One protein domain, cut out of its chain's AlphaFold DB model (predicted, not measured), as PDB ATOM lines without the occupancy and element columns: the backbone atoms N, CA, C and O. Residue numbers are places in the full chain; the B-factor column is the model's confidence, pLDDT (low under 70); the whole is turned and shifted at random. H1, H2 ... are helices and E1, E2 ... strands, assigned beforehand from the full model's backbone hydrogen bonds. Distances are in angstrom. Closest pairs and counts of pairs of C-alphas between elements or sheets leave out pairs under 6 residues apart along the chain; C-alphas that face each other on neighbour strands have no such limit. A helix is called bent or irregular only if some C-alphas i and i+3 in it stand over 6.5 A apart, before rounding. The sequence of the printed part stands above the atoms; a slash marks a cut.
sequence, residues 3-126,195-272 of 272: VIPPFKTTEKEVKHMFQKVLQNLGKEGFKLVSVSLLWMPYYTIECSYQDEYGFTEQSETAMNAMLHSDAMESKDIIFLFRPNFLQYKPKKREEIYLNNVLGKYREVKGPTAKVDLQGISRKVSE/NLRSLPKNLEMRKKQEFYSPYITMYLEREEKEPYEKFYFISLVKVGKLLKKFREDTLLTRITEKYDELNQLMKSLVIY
ATOM      1  N   VAL A   3      39.628  14.294  16.819       96.19
ATOM      2  CA  VAL A   3      38.445  15.048  16.400       96.19
ATOM      3  C   VAL A   3      37.952  15.971  17.507       96.19
ATOM      4  O   VAL A   3      38.089  15.668  18.694       96.19
ATOM      5  N   ILE A   4      37.337  17.086  17.130       95.19
ATOM      6  CA  ILE A   4      36.568  17.910  18.055       95.19
ATOM      7  C   ILE A   4      35.246  17.185  18.344       95.19
ATOM      8  O   ILE A   4      34.516  16.862  17.404       95.19
ATOM      9  N   PRO A   5      34.897  16.919  19.615       92.50
ATOM     10  CA  PRO A   5      33.619  16.297  19.930       92.50
ATOM     11  C   PRO A   5      32.436  17.169  19.485       92.50
ATOM     12  O   PRO A   5      32.415  18.364  19.802       92.50
ATOM     13  N   PRO A   6      31.427  16.602  18.796       92.25
ATOM     14  CA  PRO A   6      30.214  17.336  18.480       92.25
ATOM     15  C   PRO A   6      29.479  17.692  19.774       92.25
ATOM     16  O   PRO A   6      29.483  16.939  20.752       92.25
ATOM     17  N   PHE A   7      28.813  18.844  19.792       90.00
ATOM     18  CA  PHE A   7      27.954  19.193  20.918       90.00
ATOM     19  C   PHE A   7      26.756  18.243  20.991       90.00
ATOM     20  O   PHE A   7      26.237  17.782  19.970       90.00
ATOM     21  N   LYS A   8      26.256  18.007  22.212       87.00
ATOM     22  CA  LYS A   8      25.006  17.265  22.414       87.00
ATOM     23  C   LYS A   8      23.900  17.918  21.583       87.00
ATOM     24  O   LYS A   8      23.610  19.104  21.753       87.00
ATOM     25  N   THR A   9      23.329  17.124  20.683       86.62
ATOM     26  CA  THR A   9      22.378  17.569  19.664       86.62
ATOM     27  C   THR A   9      21.039  16.874  19.875       86.62
ATOM     28  O   THR A   9      20.991  15.655  20.032       86.62
ATOM     29  N   THR A  10      19.953  17.637  19.892       88.81
ATOM     30  CA  THR A  10      18.580  17.123  20.014       88.81
ATOM     31  C   THR A  10      17.890  17.041  18.654       88.81
ATOM     32  O   THR A  10      18.230  17.779  17.730       88.81
ATOM     33  N   GLU A  11      16.865  16.194  18.520       88.62
ATOM     34  CA  GLU A  11      16.086  16.115  17.274       88.62
ATOM     35  C   GLU A  11      15.446  17.449  16.887       88.62
ATOM     36  O   GLU A  11      15.390  17.791  15.706       88.62
ATOM     37  N   LYS A  12      14.987  18.223  17.879       89.31
ATOM     38  CA  LYS A  12      14.408  19.553  17.663       89.31
ATOM     39  C   LYS A  12      15.430  20.510  17.052       89.31
ATOM     40  O   LYS A  12      15.089  21.250  16.135       89.31
ATOM     41  N   GLU A  13      16.675  20.483  17.527       88.62
ATOM     42  CA  GLU A  13      17.749  21.300  16.955       88.62
ATOM     43  C   GLU A  13      18.058  20.884  15.517       88.62
ATOM     44  O   GLU A  13      18.178  21.755  14.663       88.62
ATOM     45  N   VAL A  14      18.110  19.581  15.222       87.56
ATOM     46  CA  VAL A  14      18.318  19.084  13.850       87.56
ATOM     47  C   VAL A  14      17.190  19.498  12.917       87.56
ATOM     48  O   VAL A  14      17.452  20.048  11.850       87.56
ATOM     49  N   LYS A  15      15.934  19.311  13.334       87.06
ATOM     50  CA  LYS A  15      14.765  19.759  12.568       87.06
ATOM     51  C   LYS A  15      14.828  21.259  12.295       87.06
ATOM     52  O   LYS A  15      14.617  21.668  11.162       87.06
ATOM     53  N   HIS A  16      15.179  22.068  13.294       86.94
ATOM     54  CA  HIS A  16      15.315  23.519  13.138       86.94
ATOM     55  C   HIS A  16      16.450  23.914  12.186       86.94
ATOM     56  O   HIS A  16      16.292  24.835  11.386       86.94
ATOM     57  N   MET A  17      17.591  23.219  12.251       87.06
ATOM     58  CA  MET A  17      18.707  23.409  11.319       87.06
ATOM     59  C   MET A  17      18.263  23.140   9.878       87.06
ATOM     60  O   MET A  17      18.475  23.981   9.009       87.06
ATOM     61  N   PHE A  18      17.577  22.020   9.642       86.75
ATOM     62  CA  PHE A  18      17.130  21.642   8.301       86.75
ATOM     63  C   PHE A  18      16.014  22.547   7.806       86.75
ATOM     64  O   PHE A  18      16.056  22.975   6.663       86.75
ATOM     65  N   GLN A  19      15.055  22.905   8.660       84.12
ATOM     66  CA  GLN A  19      13.991  23.840   8.301       84.12
ATOM     67  C   GLN A  19      14.551  25.179   7.835       84.12
ATOM     68  O   GLN A  19      14.068  25.703   6.843       84.12
ATOM     69  N   LYS A  20      15.585  25.717   8.489       81.19
ATOM     70  CA  LYS A  20      16.216  26.967   8.042       81.19
ATOM     71  C   LYS A  20      16.843  26.861   6.659       81.19
ATOM     72  O   LYS A  20      16.684  27.778   5.863       81.19
ATOM     73  N   VAL A  21      17.541  25.759   6.392       77.94
ATOM     74  CA  VAL A  21      18.130  25.501   5.074       77.94
ATOM     75  C   VAL A  21      17.004  25.356   4.044       77.94
ATOM     76  O   VAL A  21      16.941  26.116   3.086       77.94
ATOM     77  N   LEU A  22      16.039  24.471   4.301       76.06
ATOM     78  CA  LEU A  22      14.947  24.132   3.384       76.06
ATOM     79  C   LEU A  22      13.942  25.272   3.146       76.06
ATOM     80  O   LEU A  22      13.383  25.361   2.058       76.06
ATOM     81  N   GLN A  23      13.705  26.165   4.112       74.44
ATOM     82  CA  GLN A  23      12.807  27.317   3.936       74.44
ATOM     83  C   GLN A  23      13.329  28.316   2.903       74.44
ATOM     84  O   GLN A  23      12.532  28.884   2.156       74.44
ATOM     85  N   ASN A  24      14.646  28.515   2.838       63.72
ATOM     86  CA  ASN A  24      15.252  29.354   1.804       63.72
ATOM     87  C   ASN A  24      15.119  28.701   0.419       63.72
ATOM     88  O   ASN A  24      14.933  29.385  -0.579       63.72
ATOM     89  N   LEU A  25      15.123  27.368   0.385       63.97
ATOM     90  CA  LEU A  25      15.189  26.559  -0.827       63.97
ATOM     91  C   LEU A  25      13.832  26.202  -1.434       63.97
ATOM     92  O   LEU A  25      13.744  25.992  -2.639       63.97
ATOM     93  N   GLY A  26      12.762  26.163  -0.633       58.31
ATOM     94  CA  GLY A  26      11.406  25.888  -1.125       58.31
ATOM     95  C   GLY A  26      10.916  26.902  -2.167       58.31
ATOM     96  O   GLY A  26       9.998  26.604  -2.923       58.31
ATOM     97  N   LYS A  27      11.549  28.080  -2.239       61.47
ATOM     98  CA  LYS A  27      11.324  29.086  -3.289       61.47
ATOM     99  C   LYS A  27      12.179  28.871  -4.539       61.47
ATOM    100  O   LYS A  27      11.838  29.390  -5.593       61.47
ATOM    101  N   GLU A  28      13.280  28.141  -4.411       69.25
ATOM    102  CA  GLU A  28      14.306  27.984  -5.442       69.25
ATOM    103  C   GLU A  28      14.264  26.611  -6.128       69.25
ATOM    104  O   GLU A  28      15.034  26.402  -7.055       69.25
ATOM    105  N   GLY A  29      13.381  25.692  -5.710       76.06
ATOM    106  CA  GLY A  29      13.140  24.407  -6.385       76.06
ATOM    107  C   GLY A  29      14.129  23.282  -6.055       76.06
ATOM    108  O   GLY A  29      14.103  22.242  -6.703       76.06
ATOM    109  N   PHE A  30      14.993  23.458  -5.054       82.88
ATOM    110  CA  PHE A  30      15.958  22.428  -4.663       82.88
ATOM    111  C   PHE A  30      15.314  21.262  -3.913       82.88
ATOM    112  O   PHE A  30      14.483  21.444  -3.017       82.88
ATOM    113  N   LYS A  31      15.802  20.058  -4.200       85.94
ATOM    114  CA  LYS A  31      15.488  18.822  -3.492       85.94
ATOM    115  C   LYS A  31      16.682  18.389  -2.645       85.94
ATOM    116  O   LYS A  31      17.822  18.393  -3.096       85.94
ATOM    117  N   LEU A  32      16.414  17.993  -1.402       88.06
ATOM    118  CA  LEU A  32      17.417  17.381  -0.532       88.06
ATOM    119  C   LEU A  32      17.685  15.944  -0.991       88.06
ATOM    120  O   LEU A  32      16.768  15.125  -0.978       88.06
ATOM    121  N   VAL A  33      18.931  15.653  -1.359       89.19
ATOM    122  CA  VAL A  33      19.340  14.349  -1.901       89.19
ATOM    123  C   VAL A  33      20.018  13.502  -0.835       89.19
ATOM    124  O   VAL A  33      19.620  12.358  -0.619       89.19
ATOM    125  N   SER A  34      20.994  14.059  -0.112       91.19
ATOM    126  CA  SER A  34      21.683  13.321   0.950       91.19
ATOM    127  C   SER A  34      22.043  14.188   2.156       91.19
ATOM    128  O   SER A  34      22.179  15.413   2.076       91.19
ATOM    129  N   VAL A  35      22.180  13.528   3.310       93.94
ATOM    130  CA  VAL A  35      22.684  14.124   4.550       93.94
ATOM    131  C   VAL A  35      23.725  13.195   5.159       93.94
ATOM    132  O   VAL A  35      23.419  12.050   5.491       93.94
ATOM    133  N   SER A  36      24.934  13.713   5.360       95.25
ATOM    134  CA  SER A  36      26.058  12.974   5.938       95.25
ATOM    135  C   SER A  36      26.646  13.696   7.150       95.25
ATOM    136  O   SER A  36      26.634  14.926   7.227       95.25
ATOM    137  N   LEU A  37      27.199  12.929   8.090       95.62
ATOM    138  CA  LEU A  37      28.066  13.439   9.149       95.62
ATOM    139  C   LEU A  37      29.513  13.414   8.648       95.62
ATOM    140  O   LEU A  37      30.161  12.371   8.642       95.62
ATOM    141  N   LEU A  38      30.017  14.566   8.223       96.81
ATOM    142  CA  LEU A  38      31.366  14.719   7.700       96.81
ATOM    143  C   LEU A  38      32.334  15.129   8.813       96.81
ATOM    144  O   LEU A  38      32.211  16.200   9.411       96.81
ATOM    145  N   TRP A  39      33.338  14.295   9.053       96.94
ATOM    146  CA  TRP A  39      34.537  14.669   9.790       96.94
ATOM    147  C   TRP A  39      35.469  15.389   8.827       96.94
ATOM    148  O   TRP A  39      36.125  14.756   8.003       96.94
ATOM    149  N   MET A  40      35.517  16.711   8.917       97.38
ATOM    150  CA  MET A  40      36.299  17.543   8.009       97.38
ATOM    151  C   MET A  40      37.681  17.824   8.613       97.38
ATOM    152  O   MET A  40      37.725  18.298   9.750       97.38
ATOM    153  N   PRO A  41      38.796  17.531   7.920       97.50
ATOM    154  CA  PRO A  41      40.133  17.744   8.461       97.50
ATOM    155  C   PRO A  41      40.524  19.223   8.476       97.50
ATOM    156  O   PRO A  41      40.219  19.991   7.563       97.50
ATOM    157  N   TYR A  42      41.253  19.591   9.522       97.69
ATOM    158  CA  TYR A  42      41.845  20.897   9.751       97.69
ATOM    159  C   TYR A  42      43.290  20.737  10.223       97.69
ATOM    160  O   TYR A  42      43.634  19.793  10.940       97.69
ATOM    161  N   TYR A  43      44.126  21.703   9.863       97.12
ATOM    162  CA  TYR A  43      45.454  21.875  10.429       97.12
ATOM    163  C   TYR A  43      45.446  22.989  11.461       97.12
ATOM    164  O   TYR A  43      44.962  24.077  11.172       97.12
ATOM    165  N   THR A  44      46.044  22.756  12.625       97.44
ATOM    166  CA  THR A  44      46.548  23.857  13.449       97.44
ATOM    167  C   THR A  44      47.774  24.425  12.746       97.44
ATOM    168  O   THR A  44      48.746  23.698  12.512       97.44
ATOM    169  N   ILE A  45      47.704  25.703  12.394       97.62
ATOM    170  CA  ILE A  45      48.759  26.459  11.735       97.62
ATOM    171  C   ILE A  45      49.315  27.459  12.740       97.62
ATOM    172  O   ILE A  45      48.569  28.279  13.273       97.62
ATOM    173  N   GLU A  46      50.616  27.385  12.986       97.44
ATOM    174  CA  GLU A  46      51.364  28.458  13.633       97.44
ATOM    175  C   GLU A  46      51.736  29.488  12.567       97.44
ATOM    176  O   GLU A  46      52.275  29.131  11.516       97.44
ATOM    177  N   CYS A  47      51.429  30.746  12.846       96.31
ATOM    178  CA  CYS A  47      51.766  31.897  12.031       96.31
ATOM    179  C   CYS A  47      52.875  32.674  12.745       96.31
ATOM    180  O   CYS A  47      52.661  33.157  13.858       96.31
ATOM    181  N   SER A  48      54.035  32.829  12.112       95.94
ATOM    182  CA  SER A  48      55.080  33.747  12.574       95.94
ATOM    183  C   SER A  48      55.129  34.956  11.651       95.94
ATOM    184  O   SER A  48      55.096  34.802  10.429       95.94
ATOM    185  N   TYR A  49      55.151  36.156  12.226       94.25
ATOM    186  CA  TYR A  49      55.123  37.384  11.443       94.25
ATOM    187  C   TYR A  49      55.795  38.560  12.142       94.25
ATOM    188  O   TYR A  49      55.867  38.611  13.365       94.25
ATOM    189  N   GLN A  50      56.241  39.534  11.354       92.81
ATOM    190  CA  GLN A  50      56.660  40.845  11.833       92.81
ATOM    191  C   GLN A  50      55.512  41.843  11.730       92.81
ATOM    192  O   GLN A  50      54.849  41.945  10.690       92.81
ATOM    193  N   ASP A  51      55.284  42.589  12.807       88.56
ATOM    194  CA  ASP A  51      54.310  43.672  12.830       88.56
ATOM    195  C   ASP A  51      54.819  44.946  12.120       88.56
ATOM    196  O   ASP A  51      55.892  44.993  11.508       88.56
ATOM    197  N   GLU A  52      54.020  46.013  12.175       83.19
ATOM    198  CA  GLU A  52      54.376  47.293  11.561       83.19
ATOM    199  C   GLU A  52      55.613  47.959  12.194       83.19
ATOM    200  O   GLU A  52      56.338  48.672  11.493       83.19
ATOM    201  N   TYR A  53      55.915  47.653  13.459       86.50
ATOM    202  CA  TYR A  53      57.055  48.172  14.221       86.50
ATOM    203  C   TYR A  53      58.305  47.281  14.118       86.50
ATOM    204  O   TYR A  53      59.376  47.677  14.569       86.50
ATOM    205  N   GLY A  54      58.194  46.109  13.483       86.44
ATOM    206  CA  GLY A  54      59.287  45.152  13.307       86.44
ATOM    207  C   GLY A  54      59.423  44.130  14.439       86.44
ATOM    208  O   GLY A  54      60.392  43.369  14.446       86.44
ATOM    209  N   PHE A  55      58.473  44.068  15.377       90.31
ATOM    210  CA  PHE A  55      58.452  43.024  16.399       90.31
ATOM    211  C   PHE A  55      57.975  41.706  15.802       90.31
ATOM    212  O   PHE A  55      57.025  41.666  15.020       90.31
ATOM    213  N   THR A  56      58.651  40.619  16.175       93.31
ATOM    214  CA  THR A  56      58.251  39.269  15.771       93.31
ATOM    215  C   THR A  56      57.174  38.760  16.716       93.31
ATOM    216  O   THR A  56      57.408  38.611  17.913       93.31
ATOM    217  N   GLU A  57      56.012  38.460  16.158       94.50
ATOM    218  CA  GLU A  57      54.855  37.916  16.851       94.50
ATOM    219  C   GLU A  57      54.577  36.486  16.369       94.50
ATOM    220  O   GLU A  57      54.980  36.056  15.279       94.50
ATOM    221  N   GLN A  58      53.866  35.739  17.208       94.88
ATOM    222  CA  GLN A  58      53.370  34.407  16.888       94.88
ATOM    223  C   GLN A  58      51.877  34.334  17.185       94.88
ATOM    224  O   GLN A  58      51.404  34.816  18.218       94.88
ATOM    225  N   SER A  59      51.136  33.703  16.285       95.81
ATOM    226  CA  SER A  59      49.743  33.342  16.508       95.81
ATOM    227  C   SER A  59      49.473  31.917  16.049       95.81
ATOM    228  O   SER A  59      50.264  31.299  15.340       95.81
ATOM    229  N   GLU A  60      48.327  31.388  16.460       97.38
ATOM    230  CA  GLU A  60      47.815  30.129  15.941       97.38
ATOM    231  C   GLU A  60      46.437  30.347  15.331       97.38
ATOM    232  O   GLU A  60      45.601  31.082  15.868       97.38
ATOM    233  N   THR A  61      46.177  29.647  14.232       97.50
ATOM    234  CA  THR A  61      44.848  29.506  13.638       97.50
ATOM    235  C   THR A  61      44.600  28.049  13.243       97.50
ATOM    236  O   THR A  61      45.495  27.206  13.311       97.50
ATOM    237  N   ALA A  62      43.372  27.718  12.850       97.25
ATOM    238  CA  ALA A  62      43.073  26.438  12.219       97.25
ATOM    239  C   ALA A  62      42.731  26.666  10.752       97.25
ATOM    240  O   ALA A  62      41.967  27.573  10.457       97.25
ATOM    241  N   MET A  63      43.230  25.844   9.839       97.31
ATOM    242  CA  MET A  63      42.952  25.936   8.406       97.31
ATOM    243  C   MET A  63      42.272  24.660   7.923       97.31
ATOM    244  O   MET A  63      42.699  23.568   8.289       97.31
ATOM    245  N   ASN A  64      41.229  24.785   7.106       97.12
ATOM    246  CA  ASN A  64      40.611  23.645   6.443       97.12
ATOM    247  C   ASN A  64      41.640  22.933   5.554       97.12
ATOM    248  O   ASN A  64      42.257  23.559   4.696       97.12
ATOM    249  N   ALA A  65      41.824  21.633   5.772       95.00
ATOM    250  CA  ALA A  65      42.824  20.830   5.075       95.00
ATOM    251  C   ALA A  65      42.234  19.980   3.938       95.00
ATOM    252  O   ALA A  65      42.963  19.210   3.324       95.00
ATOM    253  N   MET A  66      40.929  20.079   3.680       94.81
ATOM    254  CA  MET A  66      40.232  19.328   2.630       94.81
ATOM    255  C   MET A  66      39.852  20.221   1.449       94.81
ATOM    256  O   MET A  66      40.073  19.857   0.303       94.81
ATOM    257  N   LEU A  67      39.277  21.391   1.731       93.50
ATOM    258  CA  LEU A  67      38.718  22.308   0.742       93.50
ATOM    259  C   LEU A  67      39.761  23.336   0.300       93.50
ATOM    260  O   LEU A  67      39.553  24.533   0.444       93.50
ATOM    261  N   HIS A  68      40.897  22.864  -0.205       90.88
ATOM    262  CA  HIS A  68      41.950  23.697  -0.786       90.88
ATOM    263  C   HIS A  68      42.126  23.346  -2.266       90.88
ATOM    264  O   HIS A  68      42.182  22.167  -2.606       90.88
ATOM    265  N   SER A  69      42.259  24.358  -3.124       87.56
ATOM    266  CA  SER A  69      42.616  24.205  -4.539       87.56
ATOM    267  C   SER A  69      43.669  25.248  -4.909       87.56
ATOM    268  O   SER A  69      43.615  26.391  -4.446       87.56
ATOM    269  N   ASP A  70      44.621  24.870  -5.760       85.38
ATOM    270  CA  ASP A  70      45.675  25.773  -6.231       85.38
ATOM    271  C   ASP A  70      45.113  26.932  -7.070       85.38
ATOM    272  O   ASP A  70      45.698  28.022  -7.090       85.38
ATOM    273  N   ALA A  71      43.939  26.734  -7.683       87.81
ATOM    274  CA  ALA A  71      43.203  27.742  -8.443       87.81
ATOM    275  C   ALA A  71      42.543  28.817  -7.558       87.81
ATOM    276  O   ALA A  71      42.002  29.791  -8.082       87.81
ATOM    277  N   MET A  72      42.572  28.671  -6.227       92.50
ATOM    278  CA  MET A  72      41.949  29.643  -5.334       92.50
ATOM    279  C   MET A  72      42.580  31.029  -5.422       92.50
ATOM    280  O   MET A  72      43.802  31.197  -5.304       92.50
ATOM    281  N   GLU A  73      41.702  32.028  -5.528       92.31
ATOM    282  CA  GLU A  73      42.034  33.436  -5.342       92.31
ATOM    283  C   GLU A  73      42.503  33.690  -3.905       92.31
ATOM    284  O   GLU A  73      41.923  33.173  -2.944       92.31
ATOM    285  N   SER A  74      43.493  34.567  -3.737       88.81
ATOM    286  CA  SER A  74      44.109  34.843  -2.434       88.81
ATOM    287  C   SER A  74      43.107  35.271  -1.354       88.81
ATOM    288  O   SER A  74      43.225  34.853  -0.203       88.81
ATOM    289  N   LYS A  75      42.063  36.030  -1.720       90.00
ATOM    290  CA  LYS A  75      40.999  36.434  -0.783       90.00
ATOM    291  C   LYS A  75      40.155  35.262  -0.273       90.00
ATOM    292  O   LYS A  75      39.689  35.303   0.861       90.00
ATOM    293  N   ASP A  76      39.947  34.231  -1.094       93.62
ATOM    294  CA  ASP A  76      39.105  33.087  -0.736       93.62
ATOM    295  C   ASP A  76      39.874  32.091   0.138       93.62
ATOM    296  O   ASP A  76      39.278  31.439   0.993       93.62
ATOM    297  N   ILE A  77      41.205  32.043   0.008       93.94
ATOM    298  CA  ILE A  77      42.083  31.259   0.890       93.94
ATOM    299  C   ILE A  77      41.884  31.669   2.357       93.94
ATOM    300  O   ILE A  77      41.825  30.811   3.238       93.94
ATOM    301  N   ILE A  78      41.691  32.965   2.636       93.88
ATOM    302  CA  ILE A  78      41.409  33.474   3.990       93.88
ATOM    303  C   ILE A  78      40.157  32.816   4.593       93.88
ATOM    304  O   ILE A  78      40.085  32.562   5.798       93.88
ATOM    305  N   PHE A  79      39.176  32.469   3.762       94.31
ATOM    306  CA  PHE A  79      37.937  31.837   4.201       94.31
ATOM    307  C   PHE A  79      38.077  30.347   4.523       94.31
ATOM    308  O   PHE A  79      37.096  29.742   4.961       94.31
ATOM    309  N   LEU A  80      39.269  29.760   4.395       95.56
ATOM    310  CA  LEU A  80      39.561  28.409   4.878       95.56
ATOM    311  C   LEU A  80      39.922  28.371   6.365       95.56
ATOM    312  O   LEU A  80      39.896  27.302   6.975       95.56
ATOM    313  N   PHE A  81      40.230  29.516   6.974       96.31
ATOM    314  CA  PHE A  81      40.701  29.561   8.353       96.31
ATOM    315  C   PHE A  81      39.555  29.682   9.374       96.31
ATOM    316  O   PHE A  81      38.589  30.420   9.187       96.31
ATOM    317  N   ARG A  82      39.628  28.937  10.479       94.56
ATOM    318  CA  ARG A  82      38.632  28.825  11.559       94.56
ATOM    319  C   ARG A  82      39.333  28.889  12.923       94.56
ATOM    320  O   ARG A  82      39.391  27.891  13.639       94.56
ATOM    321  N   PRO A  83      39.848  30.057  13.336       94.44
ATOM    322  CA  PRO A  83      40.601  30.195  14.590       94.44
ATOM    323  C   PRO A  83      39.765  29.810  15.819       94.44
ATOM    324  O   PRO A  83      40.280  29.313  16.815       94.44
ATOM    325  N   ASN A  84      38.439  29.939  15.724       91.25
ATOM    326  CA  ASN A  84      37.495  29.494  16.743       91.25
ATOM    327  C   ASN A  84      37.544  27.982  17.021       91.25
ATOM    328  O   ASN A  84      36.953  27.549  18.007       91.25
ATOM    329  N   PHE A  85      38.182  27.168  16.179       93.81
ATOM    330  CA  PHE A  85      38.356  25.741  16.445       93.81
ATOM    331  C   PHE A  85      39.463  25.444  17.453       93.81
ATOM    332  O   PHE A  85      39.376  24.433  18.146       93.81
ATOM    333  N   LEU A  86      40.413  26.364  17.642       93.00
ATOM    334  CA  LEU A  86      41.502  26.207  18.608       93.00
ATOM    335  C   LEU A  86      41.033  26.197  20.068       93.00
ATOM    336  O   LEU A  86      41.714  25.666  20.937       93.00
ATOM    337  N   GLN A  87      39.842  26.730  20.354       92.00
ATOM    338  CA  GLN A  87      39.275  26.696  21.708       92.00
ATOM    339  C   GLN A  87      38.816  25.290  22.139       92.00
ATOM    340  O   GLN A  87      38.483  25.084  23.307       92.00
ATOM    341  N   TYR A  88      38.715  24.337  21.206       91.12
ATOM    342  CA  TYR A  88      38.260  22.982  21.497       91.12
ATOM    343  C   TYR A  88      39.445  22.029  21.566       91.12
ATOM    344  O   TYR A  88      40.281  21.996  20.673       91.12
ATOM    345  N   LYS A  89      39.473  21.187  22.601       91.31
ATOM    346  CA  LYS A  89      40.486  20.142  22.746       91.31
ATOM    347  C   LYS A  89      40.086  18.902  21.931       91.31
ATOM    348  O   LYS A  89      39.065  18.290  22.268       91.31
ATOM    349  N   PRO A  90      40.858  18.499  20.904       94.56
ATOM    350  CA  PRO A  90      40.573  17.279  20.160       94.56
ATOM    351  C   PRO A  90      40.719  16.034  21.044       94.56
ATOM    352  O   PRO A  90      41.575  15.979  21.928       94.56
ATOM    353  N   LYS A  91      39.899  15.017  20.784       95.69
ATOM    354  CA  LYS A  91      39.948  13.691  21.418       95.69
ATOM    355  C   LYS A  91      40.092  12.606  20.362       95.69
ATOM    356  O   LYS A  91      39.810  12.848  19.190       95.69
ATOM    357  N   LYS A  92      40.510  11.408  20.760       95.88
ATOM    358  CA  LYS A  92      40.493  10.254  19.856       95.88
ATOM    359  C   LYS A  92      39.044   9.952  19.455       95.88
ATOM    360  O   LYS A  92      38.166   9.938  20.313       95.88
ATOM    361  N   ARG A  93      38.769   9.753  18.161       93.44
ATOM    362  CA  ARG A  93      37.419   9.489  17.623       93.44
ATOM    363  C   ARG A  93      36.751   8.319  18.341       93.44
ATOM    364  O   ARG A  93      35.547   8.362  18.561       93.44
ATOM    365  N   GLU A  94      37.531   7.313  18.704       92.06
ATOM    366  CA  GLU A  94      37.113   6.080  19.365       92.06
ATOM    367  C   GLU A  94      36.541   6.344  20.775       92.06
ATOM    368  O   GLU A  94      35.709   5.589  21.261       92.06
ATOM    369  N   GLU A  95      36.919   7.463  21.405       92.62
ATOM    370  CA  GLU A  95      36.415   7.907  22.716       92.62
ATOM    371  C   GLU A  95      35.106   8.712  22.613       92.62
ATOM    372  O   GLU A  95      34.571   9.180  23.622       92.62
ATOM    373  N   ILE A  96      34.596   8.941  21.399       90.75
ATOM    374  CA  ILE A  96      33.430   9.792  21.161       90.75
ATOM    375  C   ILE A  96      32.213   8.945  20.825       90.75
ATOM    376  O   ILE A  96      32.127   8.325  19.764       90.75
ATOM    377  N   TYR A  97      31.223   9.013  21.710       85.69
ATOM    378  CA  TYR A  97      29.905   8.451  21.472       85.69
ATOM    379  C   TYR A  97      29.023   9.439  20.702       85.69
ATOM    380  O   TYR A  97      28.745  10.546  21.176       85.69
ATOM    381  N   LEU A  98      28.557   9.033  19.522       84.81
ATOM    382  CA  LEU A  98      27.502   9.744  18.807       84.81
ATOM    383  C   LEU A  98      26.152   9.316  19.377       84.81
ATOM    384  O   LEU A  98      25.853   8.132  19.479       84.81
ATOM    385  N   ASN A  99      25.321  10.283  19.757       79.81
ATOM    386  CA  ASN A  99      23.976   9.979  20.228       79.81
ATOM    387  C   ASN A  99      23.085   9.445  19.089       79.81
ATOM    388  O   ASN A  99      23.373   9.668  17.916       79.81
ATOM    389  N   ASN A 100      21.950   8.823  19.430       80.19
ATOM    390  CA  ASN A 100      21.016   8.238  18.451       80.19
ATOM    391  C   ASN A 100      20.511   9.251  17.400       80.19
ATOM    392  O   ASN A 100      20.109   8.869  16.307       80.19
ATOM    393  N   VAL A 101      20.549  10.552  17.716       88.94
ATOM    394  CA  VAL A 101      20.134  11.625  16.800       88.94
ATOM    395  C   VAL A 101      21.132  11.812  15.657       88.94
ATOM    396  O   VAL A 101      20.708  11.986  14.516       88.94
ATOM    397  N   LEU A 102      22.436  11.809  15.954       89.88
ATOM    398  CA  LEU A 102      23.497  11.967  14.955       89.88
ATOM    399  C   LEU A 102      23.935  10.628  14.353       89.88
ATOM    400  O   LEU A 102      24.280  10.586  13.179       89.88
ATOM    401  N   GLY A 103      23.871   9.541  15.128       87.44
ATOM    402  CA  GLY A 103      24.299   8.202  14.711       87.44
ATOM    403  C   GLY A 103      23.474   7.584  13.579       87.44
ATOM    404  O   GLY A 103      23.886   6.585  13.008       87.44
ATOM    405  N   LYS A 104      22.327   8.178  13.221       90.31
ATOM    406  CA  LYS A 104      21.533   7.766  12.053       90.31
ATOM    407  C   LYS A 104      22.099   8.253  10.714       90.31
ATOM    408  O   LYS A 104      21.642   7.800   9.672       90.31
ATOM    409  N   TYR A 105      23.008   9.228  10.730       92.81
ATOM    410  CA  TYR A 105      23.612   9.768   9.514       92.81
ATOM    411  C   TYR A 105      24.879   9.001   9.170       92.81
ATOM    412  O   TYR A 105      25.656   8.650  10.057       92.81
ATOM    413  N   ARG A 106      25.112   8.798   7.871       93.69
ATOM    414  CA  ARG A 106      26.340   8.177   7.378       93.69
ATOM    415  C   ARG A 106      27.546   9.006   7.805       93.69
ATOM    416  O   ARG A 106      27.618  10.196   7.496       93.69
ATOM    417  N   GLU A 107      28.488   8.375   8.494       94.62
ATOM    418  CA  GLU A 107      29.761   9.000   8.827       94.62
ATOM    419  C   GLU A 107      30.702   8.967   7.627       94.62
ATOM    420  O   GLU A 107      30.945   7.915   7.042       94.62
ATOM    421  N   VAL A 108      31.262  10.123   7.292       95.31
ATOM    422  CA  VAL A 108      32.235  10.284   6.214       95.31
ATOM    423  C   VAL A 108      33.483  10.917   6.807       95.31
ATOM    424  O   VAL A 108      33.411  11.925   7.512       95.31
ATOM    425  N   LYS A 109      34.648  10.333   6.531       95.31
ATOM    426  CA  LYS A 109      35.935  10.941   6.866       95.31
ATOM    427  C   LYS A 109      36.431  11.729   5.658       95.31
ATOM    428  O   LYS A 109      36.698  11.139   4.618       95.31
ATOM    429  N   GLY A 110      36.582  13.041   5.808       95.69
ATOM    430  CA  GLY A 110      37.144  13.894   4.768       95.69
ATOM    431  C   GLY A 110      38.623  13.574   4.507       95.69
ATOM    432  O   GLY A 110      39.367  13.305   5.459       95.69
ATOM    433  N   PRO A 111      39.076  13.585   3.246       94.56
ATOM    434  CA  PRO A 111      40.477  13.405   2.918       94.56
ATOM    435  C   PRO A 111      41.279  14.654   3.277       94.56
ATOM    436  O   PRO A 111      40.791  15.782   3.212       94.56
ATOM    437  N   THR A 112      42.534  14.436   3.644       91.69
ATOM    438  CA  THR A 112      43.483  15.505   3.935       91.69
ATOM    439  C   THR A 112      44.290  15.792   2.665       91.69
ATOM    440  O   THR A 112      45.000  14.913   2.177       91.69
ATOM    441  N   ALA A 113      44.189  17.007   2.125       83.62
ATOM    442  CA  ALA A 113      44.947  17.437   0.957       83.62
ATOM    443  C   ALA A 113      46.419  17.708   1.315       83.62
ATOM    444  O   ALA A 113      46.762  18.128   2.431       83.62
ATOM    445  N   LYS A 114      47.311  17.500   0.340       84.56
ATOM    446  CA  LYS A 114      48.704  17.944   0.437       84.56
ATOM    447  C   LYS A 114      48.740  19.446   0.164       84.56
ATOM    448  O   LYS A 114      48.757  19.873  -0.980       84.56
ATOM    449  N   VAL A 115      48.704  20.225   1.235       87.19
ATOM    450  CA  VAL A 115      48.641  21.686   1.171       87.19
ATOM    451  C   VAL A 115      50.054  22.277   1.145       87.19
ATOM    452  O   VAL A 115      50.839  22.017   2.060       87.19
ATOM    453  N   ASP A 116      50.365  23.091   0.133       91.62
ATOM    454  CA  ASP A 116      51.575  23.919   0.106       91.62
ATOM    455  C   ASP A 116      51.387  25.167   0.985       91.62
ATOM    456  O   ASP A 116      50.888  26.210   0.555       91.62
ATOM    457  N   LEU A 117      51.789  25.052   2.253       92.75
ATOM    458  CA  LEU A 117      51.698  26.155   3.208       92.75
ATOM    459  C   LEU A 117      52.622  27.325   2.865       92.75
ATOM    460  O   LEU A 117      52.284  28.455   3.205       92.75
ATOM    461  N   GLN A 118      53.748  27.093   2.183       93.12
ATOM    462  CA  GLN A 118      54.628  28.184   1.754       93.12
ATOM    463  C   GLN A 118      53.955  28.993   0.644       93.12
ATOM    464  O   GLN A 118      53.886  30.221   0.729       93.12
ATOM    465  N   GLY A 119      53.379  28.305  -0.346       92.56
ATOM    466  CA  GLY A 119      52.581  28.917  -1.405       92.56
ATOM    467  C   GLY A 119      51.389  29.710  -0.868       92.56
ATOM    468  O   GLY A 119      51.167  30.843  -1.297       92.56
ATOM    469  N   ILE A 120      50.667  29.169   0.120       93.44
ATOM    470  CA  ILE A 120      49.581  29.890   0.805       93.44
ATOM    471  C   ILE A 120      50.104  31.119   1.535       93.44
ATOM    472  O   ILE A 120      49.537  32.198   1.377       93.44
ATOM    473  N   SER A 121      51.180  30.977   2.310       94.06
ATOM    474  CA  SER A 121      51.760  32.085   3.071       94.06
ATOM    475  C   SER A 121      52.129  33.251   2.156       94.06
ATOM    476  O   SER A 121      51.817  34.404   2.459       94.06
ATOM    477  N   ARG A 122      52.711  32.947   0.987       93.12
ATOM    478  CA  ARG A 122      53.012  33.932  -0.055       93.12
ATOM    479  C   ARG A 122      51.745  34.582  -0.615       93.12
ATOM    480  O   ARG A 122      51.632  35.799  -0.536       93.12
ATOM    481  N   LYS A 123      50.769  33.799  -1.098       93.19
ATOM    482  CA  LYS A 123      49.507  34.333  -1.662       93.19
ATOM    483  C   LYS A 123      48.762  35.233  -0.670       93.19
ATOM    484  O   LYS A 123      48.193  36.253  -1.047       93.19
ATOM    485  N   VAL A 124      48.748  34.842   0.604       93.56
ATOM    486  CA  VAL A 124      48.132  35.615   1.688       93.56
ATOM    487  C   VAL A 124      48.908  36.902   1.956       93.56
ATOM    488  O   VAL A 124      48.286  37.943   2.142       93.56
ATOM    489  N   SER A 125      50.242  36.856   1.949       92.94
ATOM    490  CA  SER A 125      51.081  38.048   2.130       92.94
ATOM    491  C   SER A 125      50.880  39.056   0.999       92.94
ATOM    492  O   SER A 125      50.611  40.219   1.279       92.94
ATOM    493  N   GLU A 126      50.901  38.597  -0.257       92.56
ATOM    494  CA  GLU A 126      50.639  39.423  -1.448       92.56
ATOM    495  C   GLU A 126      49.260  40.093  -1.371       92.56
ATOM    496  O   GLU A 126      49.111  41.280  -1.647       92.56
ATOM    497  N   ASN A 195      44.015  34.996  13.119       94.81
ATOM    498  CA  ASN A 195      44.177  35.284  14.544       94.81
ATOM    499  C   ASN A 195      45.385  36.194  14.847       94.81
ATOM    500  O   ASN A 195      46.162  35.945  15.765       94.81
ATOM    501  N   LEU A 196      45.560  37.235  14.038       92.12
ATOM    502  CA  LEU A 196      46.679  38.171  14.103       92.12
ATOM    503  C   LEU A 196      46.300  39.409  14.917       92.12
ATOM    504  O   LEU A 196      45.176  39.911  14.824       92.12
ATOM    505  N   ARG A 197      47.261  39.958  15.666       87.94
ATOM    506  CA  ARG A 197      47.088  41.234  16.388       87.94
ATOM    507  C   ARG A 197      47.147  42.443  15.453       87.94
ATOM    508  O   ARG A 197      46.448  43.430  15.667       87.94
ATOM    509  N   SER A 198      47.958  42.347  14.409       87.44
ATOM    510  CA  SER A 198      48.206  43.379  13.403       87.44
ATOM    511  C   SER A 198      48.420  42.717  12.042       87.44
ATOM    512  O   SER A 198      48.629  41.506  11.964       87.44
ATOM    513  N   LEU A 199      48.308  43.482  10.952       86.62
ATOM    514  CA  LEU A 199      48.572  42.917   9.632       86.62
ATOM    515  C   LEU A 199      50.086  42.722   9.426       86.62
ATOM    516  O   LEU A 199      50.826  43.707   9.516       86.62
ATOM    517  N   PRO A 200      50.537  41.516   9.058       86.94
ATOM    518  CA  PRO A 200      51.945  41.175   8.922       86.94
ATOM    519  C   PRO A 200      52.638  41.969   7.810       86.94
ATOM    520  O   PRO A 200      52.002  42.337   6.817       86.94
ATOM    521  N   LYS A 201      53.940  42.226   7.969       85.44
ATOM    522  CA  LYS A 201      54.849  42.584   6.861       85.44
ATOM    523  C   LYS A 201      55.345  41.342   6.126       85.44
ATOM    524  O   LYS A 201      55.420  41.330   4.909       85.44
ATOM    525  N   ASN A 202      55.657  40.298   6.881       88.06
ATOM    526  CA  ASN A 202      55.967  38.969   6.382       88.06
ATOM    527  C   ASN A 202      55.124  37.948   7.143       88.06
ATOM    528  O   ASN A 202      54.750  38.177   8.290       88.06
ATOM    529  N   LEU A 203      54.807  36.830   6.508       93.38
ATOM    530  CA  LEU A 203      54.049  35.764   7.136       93.38
ATOM    531  C   LEU A 203      54.704  34.440   6.784       93.38
ATOM    532  O   LEU A 203      54.944  34.149   5.610       93.38
ATOM    533  N   GLU A 204      54.966  33.638   7.804       96.06
ATOM    534  CA  GLU A 204      55.354  32.243   7.675       96.06
ATOM    535  C   GLU A 204      54.296  31.372   8.345       96.06
ATOM    536  O   GLU A 204      53.871  31.644   9.469       96.06
ATOM    537  N   MET A 205      53.871  30.317   7.652       96.50
ATOM    538  CA  MET A 205      52.878  29.368   8.142       96.50
ATOM    539  C   MET A 205      53.480  27.977   8.295       96.50
ATOM    540  O   MET A 205      54.046  27.420   7.352       96.50
ATOM    541  N   ARG A 206      53.274  27.363   9.464       96.44
ATOM    542  CA  ARG A 206      53.738  26.005   9.759       96.44
ATOM    543  C   ARG A 206      52.626  25.129  10.328       96.44
ATOM    544  O   ARG A 206      51.989  25.476  11.319       96.44
ATOM    545  N   LYS A 207      52.447  23.927   9.762       95.88
ATOM    546  CA  LYS A 207      51.570  22.886  10.332       95.88
ATOM    547  C   LYS A 207      52.129  22.404  11.674       95.88
ATOM    548  O   LYS A 207      53.270  21.943  11.739       95.88
ATOM    549  N   LYS A 208      51.299  22.434  12.717       95.56
ATOM    550  CA  LYS A 208      51.585  21.841  14.036       95.56
ATOM    551  C   LYS A 208      50.896  20.498  14.218       95.56
ATOM    552  O   LYS A 208      51.537  19.508  14.555       95.56
ATOM    553  N   GLN A 209      49.588  20.464  13.985       94.75
ATOM    554  CA  GLN A 209      48.752  19.297  14.246       94.75
ATOM    555  C   GLN A 209      47.640  19.185  13.204       94.75
ATOM    556  O   GLN A 209      47.211  20.180  12.633       94.75
ATOM    557  N   GLU A 210      47.161  17.964  12.981       96.44
ATOM    558  CA  GLU A 210      45.933  17.676  12.244       96.44
ATOM    559  C   GLU A 210      44.833  17.190  13.195       96.44
ATOM    560  O   GLU A 210      45.079  16.390  14.105       96.44
ATOM    561  N   PHE A 211      43.614  17.674  12.983       97.38
ATOM    562  CA  PHE A 211      42.418  17.250  13.703       97.38
ATOM    563  C   PHE A 211      41.195  17.347  12.790       97.38
ATOM    564  O   PHE A 211      41.257  17.949  11.726       97.38
ATOM    565  N   TYR A 212      40.068  16.775  13.203       97.69
ATOM    566  CA  TYR A 212      38.837  16.803  12.417       97.69
ATOM    567  C   TYR A 212      37.710  17.505  13.167       97.69
ATOM    568  O   TYR A 212      37.509  17.281  14.359       97.69
ATOM    569  N   SER A 213      36.949  18.335  12.467       96.69
ATOM    570  CA  SER A 213      35.773  19.014  13.005       96.69
ATOM    571  C   SER A 213      34.492  18.379  12.443       96.69
ATOM    572  O   SER A 213      34.454  18.064  11.251       96.69
ATOM    573  N   PRO A 214      33.455  18.144  13.268       96.06
ATOM    574  CA  PRO A 214      32.221  17.502  12.831       96.06
ATOM    575  C   PRO A 214      31.262  18.488  12.155       96.06
ATOM    576  O   PRO A 214      30.898  19.516  12.733       96.06
ATOM    577  N   TYR A 215      30.769  18.115  10.979       96.38
ATOM    578  CA  TYR A 215      29.761  18.855  10.226       96.38
ATOM    579  C   TYR A 215      28.609  17.944   9.812       96.38
ATOM    580  O   TYR A 215      28.832  16.839   9.328       96.38
ATOM    581  N   ILE A 216      27.371  18.431   9.915       95.38
ATOM    582  CA  ILE A 216      26.296  17.892   9.079       95.38
ATOM    583  C   ILE A 216      26.422  18.546   7.713       95.38
ATOM    584  O   ILE A 216      26.366  19.771   7.608       95.38
ATOM    585  N   THR A 217      26.600  17.721   6.690       95.31
ATOM    586  CA  THR A 217      26.668  18.164   5.301       95.31
ATOM    587  C   THR A 217      25.407  17.724   4.582       95.31
ATOM    588  O   THR A 217      25.036  16.554   4.653       95.31
ATOM    589  N   MET A 218      24.737  18.666   3.926       93.44
ATOM    590  CA  MET A 218      23.537  18.411   3.133       93.44
ATOM    591  C   MET A 218      23.873  18.635   1.666       93.44
ATOM    592  O   MET A 218      24.387  19.700   1.325       93.44
ATOM    593  N   TYR A 219      23.579  17.649   0.827       92.69
ATOM    594  CA  TYR A 219      23.672  17.767  -0.619       92.69
ATOM    595  C   TYR A 219      22.280  17.951  -1.208       92.69
ATOM    596  O   TYR A 219      21.348  17.204  -0.883       92.69
ATOM    597  N   LEU A 220      22.149  18.970  -2.046       89.81
ATOM    598  CA  LEU A 220      20.911  19.312  -2.711       89.81
ATOM    599  C   LEU A 220      21.132  19.480  -4.202       89.81
ATOM    600  O   LEU A 220      22.154  20.010  -4.632       89.81
ATOM    601  N   GLU A 221      20.112  19.100  -4.951       88.94
ATOM    602  CA  GLU A 221      20.068  19.200  -6.401       88.94
ATOM    603  C   GLU A 221      18.817  19.959  -6.822       88.94
ATOM    604  O   GLU A 221      17.763  19.877  -6.181       88.94
ATOM    605  N   ARG A 222      18.932  20.677  -7.929       85.62
ATOM    606  CA  ARG A 222      17.811  21.242  -8.659       85.62
ATOM    607  C   ARG A 222      17.908  20.801 -10.111       85.62
ATOM    608  O   ARG A 222      18.884  21.114 -10.790       85.62
ATOM    609  N   GLU A 223      16.876  20.107 -10.574       72.62
ATOM    610  CA  GLU A 223      16.735  19.744 -11.981       72.62
ATOM    611  C   GLU A 223      16.218  20.960 -12.769       72.62
ATOM    612  O   GLU A 223      15.048  21.332 -12.686       72.62
ATOM    613  N   GLU A 224      17.116  21.603 -13.516       72.44
ATOM    614  CA  GLU A 224      16.807  22.585 -14.563       72.44
ATOM    615  C   GLU A 224      17.396  22.097 -15.906       72.44
ATOM    616  O   GLU A 224      17.686  20.913 -16.066       72.44
ATOM    617  N   LYS A 225      17.566  22.980 -16.903       63.84
ATOM    618  CA  LYS A 225      18.261  22.638 -18.161       63.84
ATOM    619  C   LYS A 225      19.708  22.181 -17.929       63.84
ATOM    620  O   LYS A 225      20.216  21.391 -18.716       63.84
ATOM    621  N   GLU A 226      20.328  22.659 -16.853       65.00
ATOM    622  CA  GLU A 226      21.586  22.155 -16.305       65.00
ATOM    623  C   GLU A 226      21.361  21.835 -14.817       65.00
ATOM    624  O   GLU A 226      20.723  22.637 -14.125       65.00
ATOM    625  N   PRO A 227      21.817  20.673 -14.313       73.56
ATOM    626  CA  PRO A 227      21.674  20.331 -12.904       73.56
ATOM    627  C   PRO A 227      22.481  21.315 -12.060       73.56
ATOM    628  O   PRO A 227      23.697  21.423 -12.211       73.56
ATOM    629  N   TYR A 228      21.798  22.036 -11.172       82.31
ATOM    630  CA  TYR A 228      22.454  22.935 -10.231       82.31
ATOM    631  C   TYR A 228      22.507  22.286  -8.851       82.31
ATOM    632  O   TYR A 228      21.505  21.797  -8.325       82.31
ATOM    633  N   GLU A 229      23.689  22.297  -8.251       86.56
ATOM    634  CA  GLU A 229      24.001  21.502  -7.070       86.56
ATOM    635  C   GLU A 229      24.561  22.359  -5.956       86.56
ATOM    636  O   GLU A 229      25.315  23.306  -6.185       86.56
ATOM    637  N   LYS A 230      24.216  21.999  -4.721       89.88
ATOM    638  CA  LYS A 230      24.594  22.788  -3.559       89.88
ATOM    639  C   LYS A 230      24.934  21.929  -2.357       89.88
ATOM    640  O   LYS A 230      24.191  21.024  -1.981       89.88
ATOM    641  N   PHE A 231      26.041  22.285  -1.709       92.69
ATOM    642  CA  PHE A 231      26.471  21.703  -0.444       92.69
ATOM    643  C   PHE A 231      26.295  22.710   0.684       92.69
ATOM    644  O   PHE A 231      26.844  23.806   0.631       92.69
ATOM    645  N   TYR A 232      25.574  22.320   1.732       93.56
ATOM    646  CA  TYR A 232      25.466  23.098   2.964       93.56
ATOM    647  C   TYR A 232      26.245  22.434   4.083       93.56
ATOM    648  O   TYR A 232      26.102  21.235   4.321       93.56
ATOM    649  N   PHE A 233      26.996  23.241   4.825       94.88
ATOM    650  CA  PHE A 233      27.827  22.787   5.932       94.88
ATOM    651  C   PHE A 233      27.306  23.357   7.241       94.88
ATOM    652  O   PHE A 233      27.337  24.565   7.459       94.88
ATOM    653  N   ILE A 234      26.852  22.501   8.151       94.25
ATOM    654  CA  ILE A 234      26.408  22.915   9.481       94.25
ATOM    655  C   ILE A 234      27.382  22.370  10.511       94.25
ATOM    656  O   ILE A 234      27.415  21.171  10.788       94.25
ATOM    657  N   SER A 235      28.169  23.269  11.094       93.44
ATOM    658  CA  SER A 235      29.130  22.921  12.137       93.44
ATOM    659  C   SER A 235      28.399  22.367  13.360       93.44
ATOM    660  O   SER A 235      27.533  23.041  13.926       93.44
ATOM    661  N   LEU A 236      28.799  21.178  13.816       93.19
ATOM    662  CA  LEU A 236      28.308  20.562  15.053       93.19
ATOM    663  C   LEU A 236      29.074  21.022  16.298       93.19
ATOM    664  O   LEU A 236      28.853  20.513  17.402       93.19
ATOM    665  N   VAL A 237      29.928  22.035  16.158       90.19
ATOM    666  CA  VAL A 237      30.392  22.835  17.288       90.19
ATOM    667  C   VAL A 237      29.546  24.098  17.409       90.19
ATOM    668  O   VAL A 237      29.338  24.829  16.438       90.19
ATOM    669  N   LYS A 238      28.997  24.343  18.606       84.12
ATOM    670  CA  LYS A 238      28.138  25.507  18.841       84.12
ATOM    671  C   LYS A 238      28.981  26.767  19.013       84.12
ATOM    672  O   LYS A 238      29.918  26.788  19.813       84.12
ATOM    673  N   VAL A 239      28.573  27.838  18.337       75.94
ATOM    674  CA  VAL A 239      29.233  29.151  18.371       75.94
ATOM    675  C   VAL A 239      28.353  30.156  19.123       75.94
ATOM    676  O   VAL A 239      27.124  30.131  19.004       75.94
ATOM    677  N   GLY A 240      28.976  31.041  19.906       66.38
ATOM    678  CA  GLY A 240      28.316  32.114  20.661       66.38
ATOM    679  C   GLY A 240      28.708  32.148  22.143       66.38
ATOM    680  O   GLY A 240      29.014  31.112  22.730       66.38
ATOM    681  N   LYS A 241      28.694  33.344  22.751       65.25
ATOM    682  CA  LYS A 241      29.025  33.534  24.178       65.25
ATOM    683  C   LYS A 241      27.859  33.180  25.117       65.25
ATOM    684  O   LYS A 241      28.066  32.438  26.065       65.25
ATOM    685  N   LEU A 242      26.645  33.664  24.827       60.31
ATOM    686  CA  LEU A 242      25.458  33.511  25.695       60.31
ATOM    687  C   LEU A 242      24.487  32.423  25.209       60.31
ATOM    688  O   LEU A 242      24.123  31.525  25.957       60.31
ATOM    689  N   LEU A 243      24.100  32.462  23.931       69.75
ATOM    690  CA  LEU A 243      23.214  31.470  23.315       69.75
ATOM    691  C   LEU A 243      23.982  30.701  22.243       69.75
ATOM    692  O   LEU A 243      23.920  31.033  21.058       69.75
ATOM    693  N   LYS A 244      24.734  29.689  22.684       78.12
ATOM    694  CA  LYS A 244      25.468  28.764  21.815       78.12
ATOM    695  C   LYS A 244      24.493  28.070  20.862       78.12
ATOM    696  O   LYS A 244      23.621  27.320  21.300       78.12
ATOM    697  N   LYS A 245      24.640  28.313  19.560       83.44
ATOM    698  CA  LYS A 245      23.800  27.726  18.504       83.44
ATOM    699  C   LYS A 245      24.679  27.062  17.452       83.44
ATOM    700  O   LYS A 245      25.810  27.492  17.224       83.44
ATOM    701  N   PHE A 246      24.139  26.036  16.807       86.38
ATOM    702  CA  PHE A 246      24.697  25.540  15.556       86.38
ATOM    703  C   PHE A 246      24.531  26.612  14.479       86.38
ATOM    704  O   PHE A 246      23.523  27.330  14.458       86.38
ATOM    705  N   ARG A 247      25.543  26.752  13.629       86.62
ATOM    706  CA  ARG A 247      25.552  27.719  12.534       86.62
ATOM    707  C   ARG A 247      25.997  27.034  11.254       86.62
ATOM    708  O   ARG A 247      26.852  26.152  11.285       86.62
ATOM    709  N   GLU A 248      25.390  27.475  10.164       90.12
ATOM    710  CA  GLU A 248      25.880  27.195   8.825       90.12
ATOM    711  C   GLU A 248      27.234  27.882   8.628       90.12
ATOM    712  O   GLU A 248      27.427  29.030   9.041       90.12
ATOM    713  N   ASP A 249      28.159  27.169   8.002       92.62
ATOM    714  CA  ASP A 249      29.420  27.693   7.507       92.62
ATOM    715  C   ASP A 249      29.243  28.117   6.043       92.62
ATOM    716  O   ASP A 249      29.615  27.413   5.105       92.62
ATOM    717  N   THR A 250      28.624  29.285   5.860       91.56
ATOM    718  CA  THR A 250      28.283  29.843   4.539       91.56
ATOM    719  C   THR A 250      29.512  30.102   3.668       91.56
ATOM    720  O   THR A 250      29.405  30.156   2.444       91.56
ATOM    721  N   LEU A 251      30.687  30.262   4.282       93.44
ATOM    722  CA  LEU A 251      31.943  30.460   3.572       93.44
ATOM    723  C   LEU A 251      32.398  29.176   2.880       93.44
ATOM    724  O   LEU A 251      32.792  29.234   1.721       93.44
ATOM    725  N   LEU A 252      32.290  28.020   3.546       94.50
ATOM    726  CA  LEU A 252      32.595  26.738   2.903       94.50
ATOM    727  C   LEU A 252      31.583  26.405   1.805       94.50
ATOM    728  O   LEU A 252      31.992  25.925   0.749       94.50
ATOM    729  N   THR A 253      30.298  26.718   2.019       93.31
ATOM    730  CA  THR A 253      29.260  26.619   0.978       93.31
ATOM    731  C   THR A 253      29.685  27.411  -0.261       93.31
ATOM    732  O   THR A 253      29.826  26.843  -1.338       93.31
ATOM    733  N   ARG A 254      30.005  28.701  -0.086       92.88
ATOM    734  CA  ARG A 254      30.413  29.594  -1.179       92.88
ATOM    735  C   ARG A 254      31.677  29.123  -1.902       92.88
ATOM    736  O   ARG A 254      31.744  29.207  -3.121       92.88
ATOM    737  N   ILE A 255      32.692  28.672  -1.165       94.06
ATOM    738  CA  ILE A 255      33.945  28.182  -1.758       94.06
ATOM    739  C   ILE A 255      33.682  26.916  -2.580       94.06
ATOM    740  O   ILE A 255      34.159  26.807  -3.703       94.06
ATOM    741  N   THR A 256      32.885  25.987  -2.056       93.88
ATOM    742  CA  THR A 256      32.551  24.741  -2.763       93.88
ATOM    743  C   THR A 256      31.729  25.007  -4.027       93.88
ATOM    744  O   THR A 256      31.904  24.313  -5.018       93.88
ATOM    745  N   GLU A 257      30.851  26.015  -4.019       91.62
ATOM    746  CA  GLU A 257      30.109  26.447  -5.213       91.62
ATOM    747  C   GLU A 257      31.000  27.133  -6.253       91.62
ATOM    748  O   GLU A 257      30.747  27.021  -7.446       91.62
ATOM    749  N   LYS A 258      32.027  27.867  -5.812       94.00
ATOM    750  CA  LYS A 258      32.881  28.656  -6.705       94.00
ATOM    751  C   LYS A 258      33.922  27.815  -7.456       94.00
ATOM    752  O   LYS A 258      34.311  28.200  -8.553       94.00
ATOM    753  N   TYR A 259      34.417  26.733  -6.852       94.06
ATOM    754  CA  TYR A 259      35.530  25.945  -7.390       94.06
ATOM    755  C   TYR A 259      35.088  24.514  -7.723       94.06
ATOM    756  O   TYR A 259      34.883  23.699  -6.819       94.06
ATOM    757  N   ASP A 260      35.006  24.192  -9.019       91.75
ATOM    758  CA  ASP A 260      34.498  22.908  -9.532       91.75
ATOM    759  C   ASP A 260      35.211  21.688  -8.938       91.75
ATOM    760  O   ASP A 260      34.566  20.713  -8.560       91.75
ATOM    761  N   GLU A 261      36.536  21.741  -8.788       92.75
ATOM    762  CA  GLU A 261      37.327  20.654  -8.191       92.75
ATOM    763  C   GLU A 261      36.850  20.304  -6.776       92.75
ATOM    764  O   GLU A 261      36.763  19.132  -6.402       92.75
ATOM    765  N   LEU A 262      36.496  21.322  -5.986       94.12
ATOM    766  CA  LEU A 262      35.991  21.133  -4.631       94.12
ATOM    767  C   LEU A 262      34.559  20.622  -4.626       94.12
ATOM    768  O   LEU A 262      34.206  19.793  -3.787       94.12
ATOM    769  N   ASN A 263      33.742  21.092  -5.566       92.88
ATOM    770  CA  ASN A 263      32.399  20.576  -5.763       92.88
ATOM    771  C   ASN A 263      32.433  19.068  -6.074       92.88
ATOM    772  O   ASN A 263      31.770  18.279  -5.399       92.88
ATOM    773  N   GLN A 264      33.286  18.652  -7.015       92.06
ATOM    774  CA  GLN A 264      33.463  17.247  -7.393       92.06
ATOM    775  C   GLN A 264      34.023  16.399  -6.247       92.06
ATOM    776  O   GLN A 264      33.525  15.298  -5.990       92.06
ATOM    777  N   LEU A 265      34.993  16.927  -5.491       93.75
ATOM    778  CA  LEU A 265      35.473  16.288  -4.266       93.75
ATOM    779  C   LEU A 265      34.311  16.024  -3.299       93.75
ATOM    780  O   LEU A 265      34.136  14.901  -2.827       93.75
ATOM    781  N   MET A 266      33.481  17.033  -3.033       94.44
ATOM    782  CA  MET A 266      32.352  16.917  -2.111       94.44
ATOM    783  C   MET A 266      31.294  15.918  -2.581       94.44
ATOM    784  O   MET A 266      30.815  15.122  -1.770       94.44
ATOM    785  N   LYS A 267      30.980  15.892  -3.879       91.50
ATOM    786  CA  LYS A 267      30.091  14.881  -4.472       91.50
ATOM    787  C   LYS A 267      30.585  13.469  -4.217       91.50
ATOM    788  O   LYS A 267      29.830  12.640  -3.709       91.50
ATOM    789  N   SER A 268      31.865  13.218  -4.503       91.06
ATOM    790  CA  SER A 268      32.473  11.896  -4.329       91.06
ATOM    791  C   SER A 268      32.421  11.393  -2.882       91.06
ATOM    792  O   SER A 268      32.410  10.189  -2.656       91.06
ATOM    793  N   LEU A 269      32.360  12.307  -1.907       91.00
ATOM    794  CA  LEU A 269      32.375  11.994  -0.477       91.00
ATOM    795  C   LEU A 269      30.985  11.863   0.148       91.00
ATOM    796  O   LEU A 269      30.836  11.194   1.171       91.00
ATOM    797  N   VAL A 270      29.987  12.577  -0.372       86.06
ATOM    798  CA  VAL A 270      28.690  12.770   0.307       86.06
ATOM    799  C   VAL A 270      27.534  12.072  -0.416       86.06
ATOM    800  O   VAL A 270      26.480  11.863   0.192       86.06
ATOM    801  N   ILE A 271      27.728  11.685  -1.678       79.69
ATOM    802  CA  ILE A 271      26.727  10.981  -2.491       79.69
ATOM    803  C   ILE A 271      27.027   9.482  -2.539       79.69
ATOM    804  O   ILE A 271      26.165   8.676  -2.193       79.69
ATOM    805  N   TYR A 272      28.250   9.126  -2.937       60.75
ATOM    806  CA  TYR A 272      28.745   7.747  -3.013       60.75
ATOM    807  C   TYR A 272      29.340   7.318  -1.678       60.75
ATOM    808  O   TYR A 272      29.045   6.197  -1.216       60.75
TER     809      TYR A 272
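What this domain is: This is residues 3 to 126 and 195 to 272 of the 272 residues of an uncharacterized protein of Candidatus Bathyarchaeota archaeon (UniProt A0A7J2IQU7). One long, twisted sheet runs through the domain: the bent strands E1 and E4 lie side by side along it, E2 and E3 join one side of this pair, and E5 and then E6 the other. H1 and H4 pack on one face and H5 on the opposite face, while H3 crosses E4 elsewhere and H2 sits between H3 and H4. The 202 printed residues include five named helices and six named strands, in the order H1 E1 E2 H2 E3 H3 E4 E5 E6 H4 H5. The class is mixed, helices and strands, and the branched sheet has E1 and E3 parallel and its other neighbour pairs antiparallel. The whole is compact, with a radius of gyration of the C-alphas of 17.9 A and spans of 53 by 43 by 30 A.

How they stand to each other: Begin with E1, residues 31 to 50, and its antiparallel neighbour E4, residues 202 to 222; N 38 and O 215 are within hydrogen-bond range at 2.8 A. E1 bends by 77 degrees at residue 34, E4 by 93 degrees at residue 209. On the other side of E1 look for E2, residues 56 to 64, its hairpin partner, with N 45 and O 61 at 2.8 A, and E3, residues 106 to 109, parallel to it, with N 37 and O 106 at 2.8 A. E4, E5, residues 228 to 239, and E6, residues 245 to 248, form a meander, each strand the antiparallel neighbour of the one before; see N 218 and O 232, 2.9 A, and N 239 and O 245, 3.0 A. H1, residues 11 to 25, is on the sheet; its closest C-alpha pair with E6 is Met 17 and Phe 246, 7.6 A. H4, residues 250 to 258, is on the same face, over none of the strands; its closest C-alphas with E5 are Thr 253 and Tyr 232, 5.5 A. H5, residues 260 to 270, is on the opposite face and touches H4 only at the corner, closest at C-alphas 256 and 263, 5.1 A. H3, residues 117 to 126, lies over E4 at a height over the sheet of 7.4 A, closest at C-alphas 121 and 204, 5.8 A. H2, residues 74 to 80, only grazes the sheet; it touches H3, closest at C-alphas 74 and 123, 5.5 A, and H4, closest at C-alphas 79 and 251, 6.2 A. Every O i to N i+4 pair is within hydrogen-bond range in H3, H4 and H5, against 10 of 11 in H1 and 0 of 3 in H2, where 3 of 4 O i to N i+3 pairs are.

Where its parts are: Find C-alpha 11 at (16.086, 16.115, 17.274); H1 runs 20.9 A from there. E1 spans 49.1 A, from C-alpha 31 at (15.488, 18.822, -3.492); E4 spans 44.7 A, E5 30.0 A and E2 25.3 A. H5 ends at C-alpha 270, (28.690, 12.770, 0.307).

The domain as a whole: The farthest C-alphas, of Phe 55 and Lys 225, are 56.8 A apart. Residues 127 to 194 are not printed, and C-alphas 126 and 195 are 17.7 A apart across the cut. The link from H2 to E3 is long. Confidence is under 70 at residues 24 to 28, 225 to 226, 240 to 243 and 272.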